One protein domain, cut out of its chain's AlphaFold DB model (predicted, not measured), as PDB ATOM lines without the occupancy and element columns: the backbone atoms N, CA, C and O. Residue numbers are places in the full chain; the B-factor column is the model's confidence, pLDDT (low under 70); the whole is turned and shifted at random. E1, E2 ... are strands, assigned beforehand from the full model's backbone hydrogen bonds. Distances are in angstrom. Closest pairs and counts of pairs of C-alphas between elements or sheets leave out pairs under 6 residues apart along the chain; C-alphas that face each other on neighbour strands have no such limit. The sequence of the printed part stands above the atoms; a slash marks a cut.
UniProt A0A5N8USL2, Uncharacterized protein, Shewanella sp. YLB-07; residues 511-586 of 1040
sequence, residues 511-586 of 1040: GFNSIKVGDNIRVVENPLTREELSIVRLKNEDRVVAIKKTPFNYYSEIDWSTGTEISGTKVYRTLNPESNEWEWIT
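What this domain is: This is residues 511 to 586 of the 1040 residues of an uncharacterized protein of Shewanella sp. YLB-07 (UniProt A0A5N8USL2). Little regular structure: a twisted four-strand meander, E1 to E4, each strand the antiparallel neighbour of the one before, with a separate hairpin, E5 and E6, at the Leu 538 end of E2. The 76 printed residues, all strand by class, have 29 in six named strands and no named helix. The whole is compact, radius of gyration of the C-alphas 12.1 A, spanning 39 by 28 by 18 A.

Where its parts are: E1 is residues 522 to 525, from C-alpha 522 at (128.335, 122.547, 167.421). E2, 532 to 538, is 18.9 A long; E3, 543 to 549, 18.4 A. E4 is 555 to 557, E5 572 to 575, E6 582 to 585, ending at (126.014, 109.956, 177.260).

How they stand to each other: Pairs within hydrogen-bond range include N 524 and O 533, 2.8 A, for E1 and E2; N 538 and O 543, 2.8 A, for E2 and E3; N 548 and O 556, 2.9 A, for E3 and E4; N 583 and O 574, 2.7 A, for E5 and E6. The closest C-alphas of E2 and E6, Leu 538 and Trp 584, are 4.8 A apart.

The domain as a whole: The printed part has no cut. The link E4 to E5 is long. Mean pLDDT of the printed part is 71.2; 32 residues are under 70, among them 574 to 582.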
ATOM      1  N   GLY A 511     139.570 125.579 172.253       72.12
ATOM      2  CA  GLY A 511     138.396 126.409 171.978       72.12
ATOM      3  C   GLY A 511     137.041 125.705 172.144       72.12
ATOM      4  O   GLY A 511     136.017 126.394 172.174       72.12
ATOM      5  N   PHE A 512     137.007 124.374 172.267       80.75
ATOM      6  CA  PHE A 512     135.783 123.592 172.472       80.75
ATOM      7  C   PHE A 512     135.491 123.250 173.941       80.75
ATOM      8  O   PHE A 512     134.352 122.922 174.264       80.75
ATOM      9  N   ASN A 513     136.452 123.430 174.854       76.25
ATOM     10  CA  ASN A 513     136.276 123.135 176.287       76.25
ATOM     11  C   ASN A 513     135.216 124.017 176.980       76.25
ATOM     12  O   ASN A 513     134.770 123.709 178.085       76.25
ATOM     13  N   SER A 514     134.807 125.111 176.330       75.00
ATOM     14  CA  SER A 514     133.767 126.033 176.798       75.00
ATOM     15  C   SER A 514     132.333 125.519 176.612       75.00
ATOM     16  O   SER A 514     131.423 126.102 177.201       75.00
ATOM     17  N   ILE A 515     132.132 124.444 175.837       79.62
ATOM     18  CA  ILE A 515     130.824 123.803 175.633       79.62
ATOM     19  C   ILE A 515     130.358 123.195 176.963       79.62
ATOM     20  O   ILE A 515     131.130 122.512 177.643       79.62
ATOM     21  N   LYS A 516     129.108 123.449 177.351       77.44
ATOM     22  CA  LYS A 516     128.466 122.940 178.572       77.44
ATOM     23  C   LYS A 516     127.539 121.762 178.271       77.44
ATOM     24  O   LYS A 516     127.106 121.557 177.141       77.44
ATOM     25  N   VAL A 517     127.228 120.978 179.304       67.25
ATOM     26  CA  VAL A 517     126.181 119.949 179.222       67.25
ATOM     27  C   VAL A 517     124.853 120.638 178.899       67.25
ATOM     28  O   VAL A 517     124.516 121.629 179.542       67.25
ATOM     29  N   GLY A 518     124.140 120.135 177.889       60.53
ATOM     30  CA  GLY A 518     122.884 120.717 177.405       60.53
ATOM     31  C   GLY A 518     123.034 121.773 176.303       60.53
ATOM     32  O   GLY A 518     122.028 122.163 175.712       60.53
ATOM     33  N   ASP A 519     124.258 122.207 175.971       69.12
ATOM     34  CA  ASP A 519     124.472 123.097 174.826       69.12
ATOM     35  C   ASP A 519     124.079 122.405 173.506       69.12
ATOM     36  O   ASP A 519     124.218 121.189 173.330       69.12
ATOM     37  N   ASN A 520     123.598 123.202 172.547       68.56
ATOM     38  CA  ASN A 520     123.283 122.721 171.202       68.56
ATOM     39  C   ASN A 520     124.528 122.147 170.504       68.56
ATOM     40  O   ASN A 520     125.649 122.605 170.727       68.56
ATOM     41  N   ILE A 521     124.303 121.188 169.598       76.62
ATOM     42  CA  ILE A 521     125.360 120.578 168.781       76.62
ATOM     43  C   ILE A 521     126.135 121.669 168.044       76.62
ATOM     44  O   ILE A 521     125.549 122.457 167.295       76.62
ATOM     45  N   ARG A 522     127.461 121.680 168.206       81.25
ATOM     46  CA  ARG A 522     128.335 122.547 167.421       81.25
ATOM     47  C   ARG A 522     128.893 121.758 166.245       81.25
ATOM     48  O   ARG A 522     129.799 120.955 166.423       81.25
ATOM     49  N   VAL A 523     128.349 121.996 165.056       82.81
ATOM     50  CA  VAL A 523     128.865 121.395 163.821       82.81
ATOM     51  C   VAL A 523     130.120 122.144 163.390       82.81
ATOM     52  O   VAL A 523     130.134 123.378 163.352       82.81
ATOM     53  N   VAL A 524     131.184 121.403 163.110       80.19
ATOM     54  CA  VAL A 524     132.457 121.923 162.620       80.19
ATOM     55  C   VAL A 524     132.952 121.057 161.480       80.19
ATOM     56  O   VAL A 524     132.771 119.845 161.478       80.19
ATOM     57  N   GLU A 525     133.609 121.682 160.521       77.88
ATOM     58  CA  GLU A 525     134.329 120.965 159.482       77.88
ATOM     59  C   GLU A 525     135.671 120.504 160.060       77.88
ATOM     60  O   GLU A 525     136.431 121.319 160.600       77.88
ATOM     61  N   ASN A 526     135.961 119.203 159.993       76.44
ATOM     62  CA  ASN A 526     137.276 118.706 160.370       76.44
ATOM     63  C   ASN A 526     138.319 119.301 159.401       76.44
ATOM     64  O   ASN A 526     138.165 119.172 158.184       76.44
ATOM     65  N   PRO A 527     139.379 119.961 159.900       64.38
ATOM     66  CA  PRO A 527     140.341 120.659 159.048       64.38
ATOM     67  C   PRO A 527     141.155 119.711 158.159       64.38
ATOM     68  O   PRO A 527     141.683 120.152 157.138       64.38
ATOM     69  N   LEU A 528     141.254 118.437 158.554       61.25
ATOM     70  CA  LEU A 528     141.835 117.369 157.759       61.25
ATOM     71  C   LEU A 528     140.757 116.839 156.818       61.25
ATOM     72  O   LEU A 528     140.712 117.244 155.665       61.25
ATOM     73  N   THR A 529     139.829 116.014 157.297       62.41
ATOM     74  CA  THR A 529     138.948 115.231 156.414       62.41
ATOM     75  C   THR A 529     137.902 116.037 155.653       62.41
ATOM     76  O   THR A 529     137.265 115.487 154.758       62.41
ATOM     77  N   ARG A 530     137.703 117.323 155.986       64.00
ATOM     78  CA  ARG A 530     136.629 118.180 155.450       64.00
ATOM     79  C   ARG A 530     135.222 117.661 155.753       64.00
ATOM     80  O   ARG A 530     134.241 118.193 155.241       64.00
ATOM     81  N   GLU A 531     135.111 116.634 156.591       70.25
ATOM     82  CA  GLU A 531     133.831 116.098 157.020       70.25
ATOM     83  C   GLU A 531     133.196 116.999 158.078       70.25
ATOM     84  O   GLU A 531     133.875 117.537 158.958       70.25
ATOM     85  N   GLU A 532     131.873 117.132 158.016       76.56
ATOM     86  CA  GLU A 532     131.105 117.776 159.075       76.56
ATOM     87  C   GLU A 532     131.027 116.852 160.295       76.56
ATOM     88  O   GLU A 532     130.402 115.790 160.268       76.56
ATOM     89  N   LEU A 533     131.655 117.281 161.385       82.38
ATOM     90  CA  LEU A 533     131.639 116.615 162.677       82.38
ATOM     91  C   LEU A 533     130.794 117.409 163.668       82.38
ATOM     92  O   LEU A 533     130.754 118.639 163.653       82.38
ATOM     93  N   SER A 534     130.125 116.702 164.568       86.62
ATOM     94  CA  SER A 534     129.359 117.298 165.659       86.62
ATOM     95  C   SER A 534     130.199 117.299 166.934       86.62
ATOM     96  O   SER A 534     130.656 116.248 167.359       86.62
ATOM     97  N   ILE A 535     130.407 118.458 167.560       86.88
ATOM     98  CA  ILE A 535     131.106 118.572 168.848       86.88
ATOM     99  C   ILE A 535     130.080 118.657 169.977       86.88
ATOM    100  O   ILE A 535     129.207 119.533 169.957       86.88
ATOM    101  N   VAL A 536     130.189 117.762 170.964       85.38
ATOM    102  CA  VAL A 536     129.248 117.655 172.094       85.38
ATOM    103  C   VAL A 536     129.972 117.413 173.418       85.38
ATOM    104  O   VAL A 536     131.079 116.880 173.434       85.38
ATOM    105  N   ARG A 537     129.344 117.774 174.548       87.06
ATOM    106  CA  ARG A 537     129.841 117.434 175.892       87.06
ATOM    107  C   ARG A 537     129.088 116.245 176.471       87.06
ATOM    108  O   ARG A 537     127.873 116.312 176.651       87.06
ATOM    109  N   LEU A 538     129.827 115.192 176.801       83.25
ATOM    110  CA  LEU A 538     129.311 114.004 177.466       83.25
ATOM    111  C   LEU A 538     129.028 114.320 178.935       83.25
ATOM    112  O   LEU A 538     129.924 114.733 179.670       83.25
ATOM    113  N   LYS A 539     127.793 114.105 179.388       81.06
ATOM    114  CA  LYS A 539     127.403 114.361 180.779       81.06
ATOM    115  C   LYS A 539     128.011 113.350 181.746       81.06
ATOM    116  O   LYS A 539     128.413 113.716 182.844       81.06
ATOM    117  N   ASN A 540     128.036 112.078 181.362       75.00
ATOM    118  CA  ASN A 540     128.446 110.986 182.245       75.00
ATOM    119  C   ASN A 540     129.970 110.873 182.422       75.00
ATOM    120  O   ASN A 540     130.415 110.260 183.387       75.00
ATOM    121  N   GLU A 541     130.746 111.462 181.513       74.69
ATOM    122  CA  GLU A 541     132.216 111.446 181.542       74.69
ATOM    123  C   GLU A 541     132.834 112.849 181.681       74.69
ATOM    124  O   GLU A 541     134.050 112.968 181.769       74.69
ATOM    125  N   ASP A 542     132.006 113.902 181.704       78.38
ATOM    126  CA  ASP A 542     132.389 115.321 181.799       78.38
ATOM    127  C   ASP A 542     133.533 115.746 180.852       78.38
ATOM    128  O   ASP A 542     134.437 116.502 181.215       78.38
ATOM    129  N   ARG A 543     133.484 115.273 179.601       85.19
ATOM    130  CA  ARG A 543     134.449 115.610 178.541       85.19
ATOM    131  C   ARG A 543     133.757 115.994 177.237       85.19
ATOM    132  O   ARG A 543     132.606 115.624 177.005       85.19
ATOM    133  N   VAL A 544     134.455 116.747 176.390       85.38
ATOM    134  CA  VAL A 544     133.976 117.151 175.059       85.38
ATOM    135  C   VAL A 544     134.534 116.188 174.012       85.38
ATOM    136  O   VAL A 544     135.701 115.818 174.095       85.38
ATOM    137  N   VAL A 545     133.707 115.784 173.048       86.69
ATOM    138  CA  VAL A 545     134.052 114.810 172.000       86.69
ATOM    139  C   VAL A 545     133.581 115.283 170.627       86.69
ATOM    140  O   VAL A 545     132.569 115.984 170.523       86.69
ATOM    141  N   ALA A 546     134.316 114.910 169.574       86.50
ATOM    142  CA  ALA A 546     133.815 114.957 168.205       86.50
ATOM    143  C   ALA A 546     133.073 113.655 167.916       86.50
ATOM    144  O   ALA A 546     133.560 112.579 168.244       86.50
ATOM    145  N   ILE A 547     131.897 113.755 167.311       86.00
ATOM    146  CA  ILE A 547     131.058 112.612 166.976       86.00
ATOM    147  C   ILE A 547     130.515 112.730 165.554       86.00
ATOM    148  O   ILE A 547     130.261 113.831 165.052       86.00
ATOM    149  N   LYS A 548     130.284 111.582 164.920       80.88
ATOM    150  CA  LYS A 548     129.622 111.471 163.617       80.88
ATOM    151  C   LYS A 548     128.409 110.565 163.744       80.88
ATOM    152  O   LYS A 548     128.446 109.550 164.434       80.88
ATOM    153  N   LYS A 549     127.310 110.968 163.106       70.31
ATOM    154  CA  LYS A 549     126.068 110.193 163.121       70.31
ATOM    155  C   LYS A 549     126.289 108.890 162.359       70.31
ATOM    156  O   LYS A 549     126.747 108.932 161.218       70.31
ATOM    157  N   THR A 550     125.940 107.766 162.972       59.75
ATOM    158  CA  THR A 550     125.923 106.478 162.276       59.75
ATOM    159  C   THR A 550     124.541 106.236 161.659       59.75
ATOM    160  O   THR A 550     123.563 106.892 162.042       59.75
ATOM    161  N   PRO A 551     124.410 105.281 160.725       42.12
ATOM    162  CA  PRO A 551     123.103 104.826 160.250       42.12
ATOM    163  C   PRO A 551     122.190 104.265 161.362       42.12
ATOM    164  O   PRO A 551     120.993 104.104 161.144       42.12
ATOM    165  N   PHE A 552     122.719 104.009 162.565       42.47
ATOM    166  CA  PHE A 552     122.069 103.240 163.630       42.47
ATOM    167  C   PHE A 552     121.679 104.076 164.853       42.47
ATOM    168  O   PHE A 552     121.947 103.667 165.968       42.47
ATOM    169  N   ASN A 553     121.058 105.250 164.703       56.69
ATOM    170  CA  ASN A 553     120.547 106.104 165.806       56.69
ATOM    171  C   ASN A 553     121.488 106.414 166.998       56.69
ATOM    172  O   ASN A 553     121.070 107.117 167.916       56.69
ATOM    173  N   TYR A 554     122.749 105.993 166.961       64.12
ATOM    174  CA  TYR A 554     123.828 106.417 167.834       64.12
ATOM    175  C   TYR A 554     124.846 107.216 167.025       64.12
ATOM    176  O   TYR A 554     124.746 107.389 165.806       64.12
ATOM    177  N   TYR A 555     125.831 107.747 167.727       79.06
ATOM    178  CA  TYR A 555     126.953 108.444 167.137       79.06
ATOM    179  C   TYR A 555     128.238 107.750 167.551       79.06
ATOM    180  O   TYR A 555     128.345 107.289 168.684       79.06
ATOM    181  N   SER A 556     129.210 107.703 166.659       76.25
ATOM    182  CA  SER A 556     130.541 107.215 166.999       76.25
ATOM    183  C   SER A 556     131.451 108.398 167.275       76.25
ATOM    184  O   SER A 556     131.329 109.437 166.614       76.25
ATOM    185  N   GLU A 557     132.341 108.264 168.257       83.75
ATOM    186  CA  GLU A 557     133.384 109.260 168.474       83.75
ATOM    187  C   GLU A 557     134.350 109.246 167.292       83.75
ATOM    188  O   GLU A 557     134.659 108.194 166.735       83.75
ATOM    189  N   ILE A 558     134.802 110.431 166.902       81.00
ATOM    190  CA  ILE A 558     135.779 110.630 165.844       81.00
ATOM    191  C   ILE A 558     137.033 111.194 166.486       81.00
ATOM    192  O   ILE A 558     136.970 112.223 167.164       81.00
ATOM    193  N   ASP A 559     138.171 110.559 166.242       75.50
ATOM    194  CA  ASP A 559     139.440 111.148 166.621       75.50
ATOM    195  C   ASP A 559     139.668 112.407 165.775       75.50
ATOM    196  O   ASP A 559     139.679 112.378 164.546       75.50
ATOM    197  N   TRP A 560     139.821 113.551 166.442       76.88
ATOM    198  CA  TRP A 560     139.970 114.840 165.772       76.88
ATOM    199  C   TRP A 560     141.232 114.923 164.900       76.88
ATOM    200  O   TRP A 560     141.214 115.581 163.857       76.88
ATOM    201  N   SER A 561     142.312 114.275 165.336       68.19
ATOM    202  CA  SER A 561     143.639 114.329 164.718       68.19
ATOM    203  C   SER A 561     143.769 113.448 163.477       68.19
ATOM    204  O   SER A 561     144.587 113.743 162.612       68.19
ATOM    205  N   THR A 562     142.944 112.409 163.358       66.44
ATOM    206  CA  THR A 562     142.949 111.488 162.209       66.44
ATOM    207  C   THR A 562     141.680 111.604 161.363       66.44
ATOM    208  O   THR A 562     141.682 111.266 160.183       66.44
ATOM    209  N   GLY A 563     140.583 112.080 161.958       68.44
ATOM    210  CA  GLY A 563     139.244 112.045 161.382       68.44
ATOM    211  C   GLY A 563     138.625 110.644 161.328       68.44
ATOM    212  O   GLY A 563     137.609 110.468 160.658       68.44
ATOM    213  N   THR A 564     139.211 109.655 162.012       67.00
ATOM    214  CA  THR A 564     138.720 108.269 162.028       67.00
ATOM    215  C   THR A 564     137.728 108.011 163.141       67.00
ATOM    216  O   THR A 564     137.800 108.593 164.220       67.00
ATOM    217  N   GLU A 565     136.817 107.077 162.887       71.25
ATOM    218  CA  GLU A 565     135.924 106.540 163.906       71.25
ATOM    219  C   GLU A 565     136.719 105.789 164.984       71.25
ATOM    220  O   GLU A 565     137.539 104.930 164.666       71.25
ATOM    221  N   ILE A 566     136.477 106.102 166.257       69.12
ATOM    222  CA  ILE A 566     137.080 105.398 167.389       69.12
ATOM    223  C   ILE A 566     136.250 104.138 167.654       69.12
ATOM    224  O   ILE A 566     135.093 104.218 168.080       69.12
ATOM    225  N   SER A 567     136.837 102.969 167.391       57.97
ATOM    226  CA  SER A 567     136.168 101.669 167.528       57.97
ATOM    227  C   SER A 567     135.584 101.453 168.934       57.97
ATOM    228  O   SER A 567     136.180 101.842 169.940       57.97
ATOM    229  N   GLY A 568     134.390 100.857 169.003       57.94
ATOM    230  CA  GLY A 568     133.686 100.550 170.254       57.94
ATOM    231  C   GLY A 568     133.042 101.750 170.962       57.94
ATOM    232  O   GLY A 568     132.380 101.569 171.986       57.94
ATOM    233  N   THR A 569     133.185 102.974 170.440       67.25
ATOM    234  CA  THR A 569     132.533 104.154 171.026       67.25
ATOM    235  C   THR A 569     131.094 104.289 170.537       67.25
ATOM    236  O   THR A 569     130.809 104.252 169.342       67.25
ATOM    237  N   LYS A 570     130.158 104.448 171.477       73.12
ATOM    238  CA  LYS A 570     128.746 104.721 171.186       73.12
ATOM    239  C   LYS A 570     128.299 105.893 172.038       73.12
ATOM    240  O   LYS A 570     128.315 105.836 173.265       73.12
ATOM    241  N   VAL A 571     127.915 106.968 171.371       69.88
ATOM    242  CA  VAL A 571     127.436 108.201 171.978       69.88
ATOM    243  C   VAL A 571     125.963 108.367 171.649       69.88
ATOM    244  O   VAL A 571     125.517 108.277 170.506       69.88
ATOM    245  N   TYR A 572     125.206 108.632 172.697       72.69
ATOM    246  CA  TYR A 572     123.763 108.580 172.715       72.69
ATOM    247  C   TYR A 572     123.204 109.946 173.103       72.69
ATOM    248  O   TYR A 572     123.562 110.484 174.152       72.69
ATOM    249  N   ARG A 573     122.304 110.504 172.287       73.75
ATOM    250  CA  ARG A 573     121.616 111.764 172.607       73.75
ATOM    251  C   ARG A 573     120.330 111.502 173.384       73.75
ATOM    252  O   ARG A 573     119.305 111.234 172.784       73.75
ATOM    253  N   THR A 574     120.371 111.582 174.702       61.56
ATOM    254  CA  THR A 574     119.251 111.266 175.595       61.56
ATOM    255  C   THR A 574     118.503 112.507 176.078       61.56
ATOM    256  O   THR A 574     119.090 113.571 176.200       61.56
ATOM    257  N   LEU A 575     117.210 112.388 176.356       57.31
ATOM    258  CA  LEU A 575     116.421 113.352 177.111       57.31
ATOM    259  C   LEU A 575     116.345 112.884 178.566       57.31
ATOM    260  O   LEU A 575     115.806 111.818 178.881       57.31
ATOM    261  N   ASN A 576     116.863 113.699 179.473       55.03
ATOM    262  CA  ASN A 576     116.797 113.401 180.892       55.03
ATOM    263  C   ASN A 576     115.348 113.523 181.405       55.03
ATOM    264  O   ASN A 576     114.763 114.601 181.294       55.03
ATOM    265  N   PRO A 577     114.753 112.470 181.993       44.97
ATOM    266  CA  PRO A 577     113.356 112.496 182.428       44.97
ATOM    267  C   PRO A 577     113.107 113.359 183.678       44.97
ATOM    268  O   PRO A 577     111.958 113.698 183.947       44.97
ATOM    269  N   GLU A 578     114.148 113.705 184.442       46.91
ATOM    270  CA  GLU A 578     114.041 114.532 185.651       46.91
ATOM    271  C   GLU A 578     114.235 116.023 185.351       46.91
ATOM    272  O   GLU A 578     113.497 116.853 185.878       46.91
ATOM    273  N   SER A 579     115.215 116.372 184.508       53.16
ATOM    274  CA  SER A 579     115.501 117.770 184.143       53.16
ATOM    275  C   SER A 579     114.805 118.237 182.865       53.16
ATOM    276  O   SER A 579     114.680 119.440 182.654       53.16
ATOM    277  N   ASN A 580     114.331 117.311 182.024       55.72
ATOM    278  CA  ASN A 580     113.789 117.580 180.690       55.72
ATOM    279  C   ASN A 580     114.788 118.279 179.741       55.72
ATOM    280  O   ASN A 580     114.393 119.017 178.838       55.72
ATOM    281  N   GLU A 581     116.088 118.053 179.946       59.59
ATOM    282  CA  GLU A 581     117.169 118.582 179.106       59.59
ATOM    283  C   GLU A 581     117.811 117.473 178.262       59.59
ATOM    284  O   GLU A 581     117.906 116.316 178.685       59.59
ATOM    285  N   TRP A 582     118.249 117.826 177.049       64.94
ATOM    286  CA  TRP A 582     118.989 116.915 176.175       64.94
ATOM    287  C   TRP A 582     120.434 116.771 176.654       64.94
ATOM    288  O   TRP A 582     121.147 117.754 176.834       64.94
ATOM    289  N   GLU A 583     120.890 115.537 176.801       72.00
ATOM    290  CA  GLU A 583     122.197 115.175 177.331       72.00
ATOM    291  C   GLU A 583     122.861 114.156 176.403       72.00
ATOM    292  O   GLU A 583     122.204 113.330 175.774       72.00
ATOM    293  N   TRP A 584     124.185 114.208 176.307       76.69
ATOM    294  CA  TRP A 584     124.965 113.233 175.550       76.69
ATOM    295  C   TRP A 584     125.632 112.281 176.532       76.69
ATOM    296  O   TRP A 584     126.268 112.737 177.482       76.69
ATOM    297  N   ILE A 585     125.464 110.973 176.352       75.00
ATOM    298  CA  ILE A 585     126.014 109.956 177.260       75.00
ATOM    299  C   ILE A 585     126.635 108.797 176.481       75.00
ATOM    300  O   ILE A 585     126.200 108.489 175.377       75.00
ATOM    301  N   THR A 586     127.632 108.134 177.066       63.97
ATOM    302  CA  THR A 586     128.299 106.952 176.470       63.97
ATOM    303  C   THR A 586     127.707 105.616 176.929       63.97
ATOM    304  O   THR A 586     127.973 104.572 176.344       63.97
TER     305      THR A 586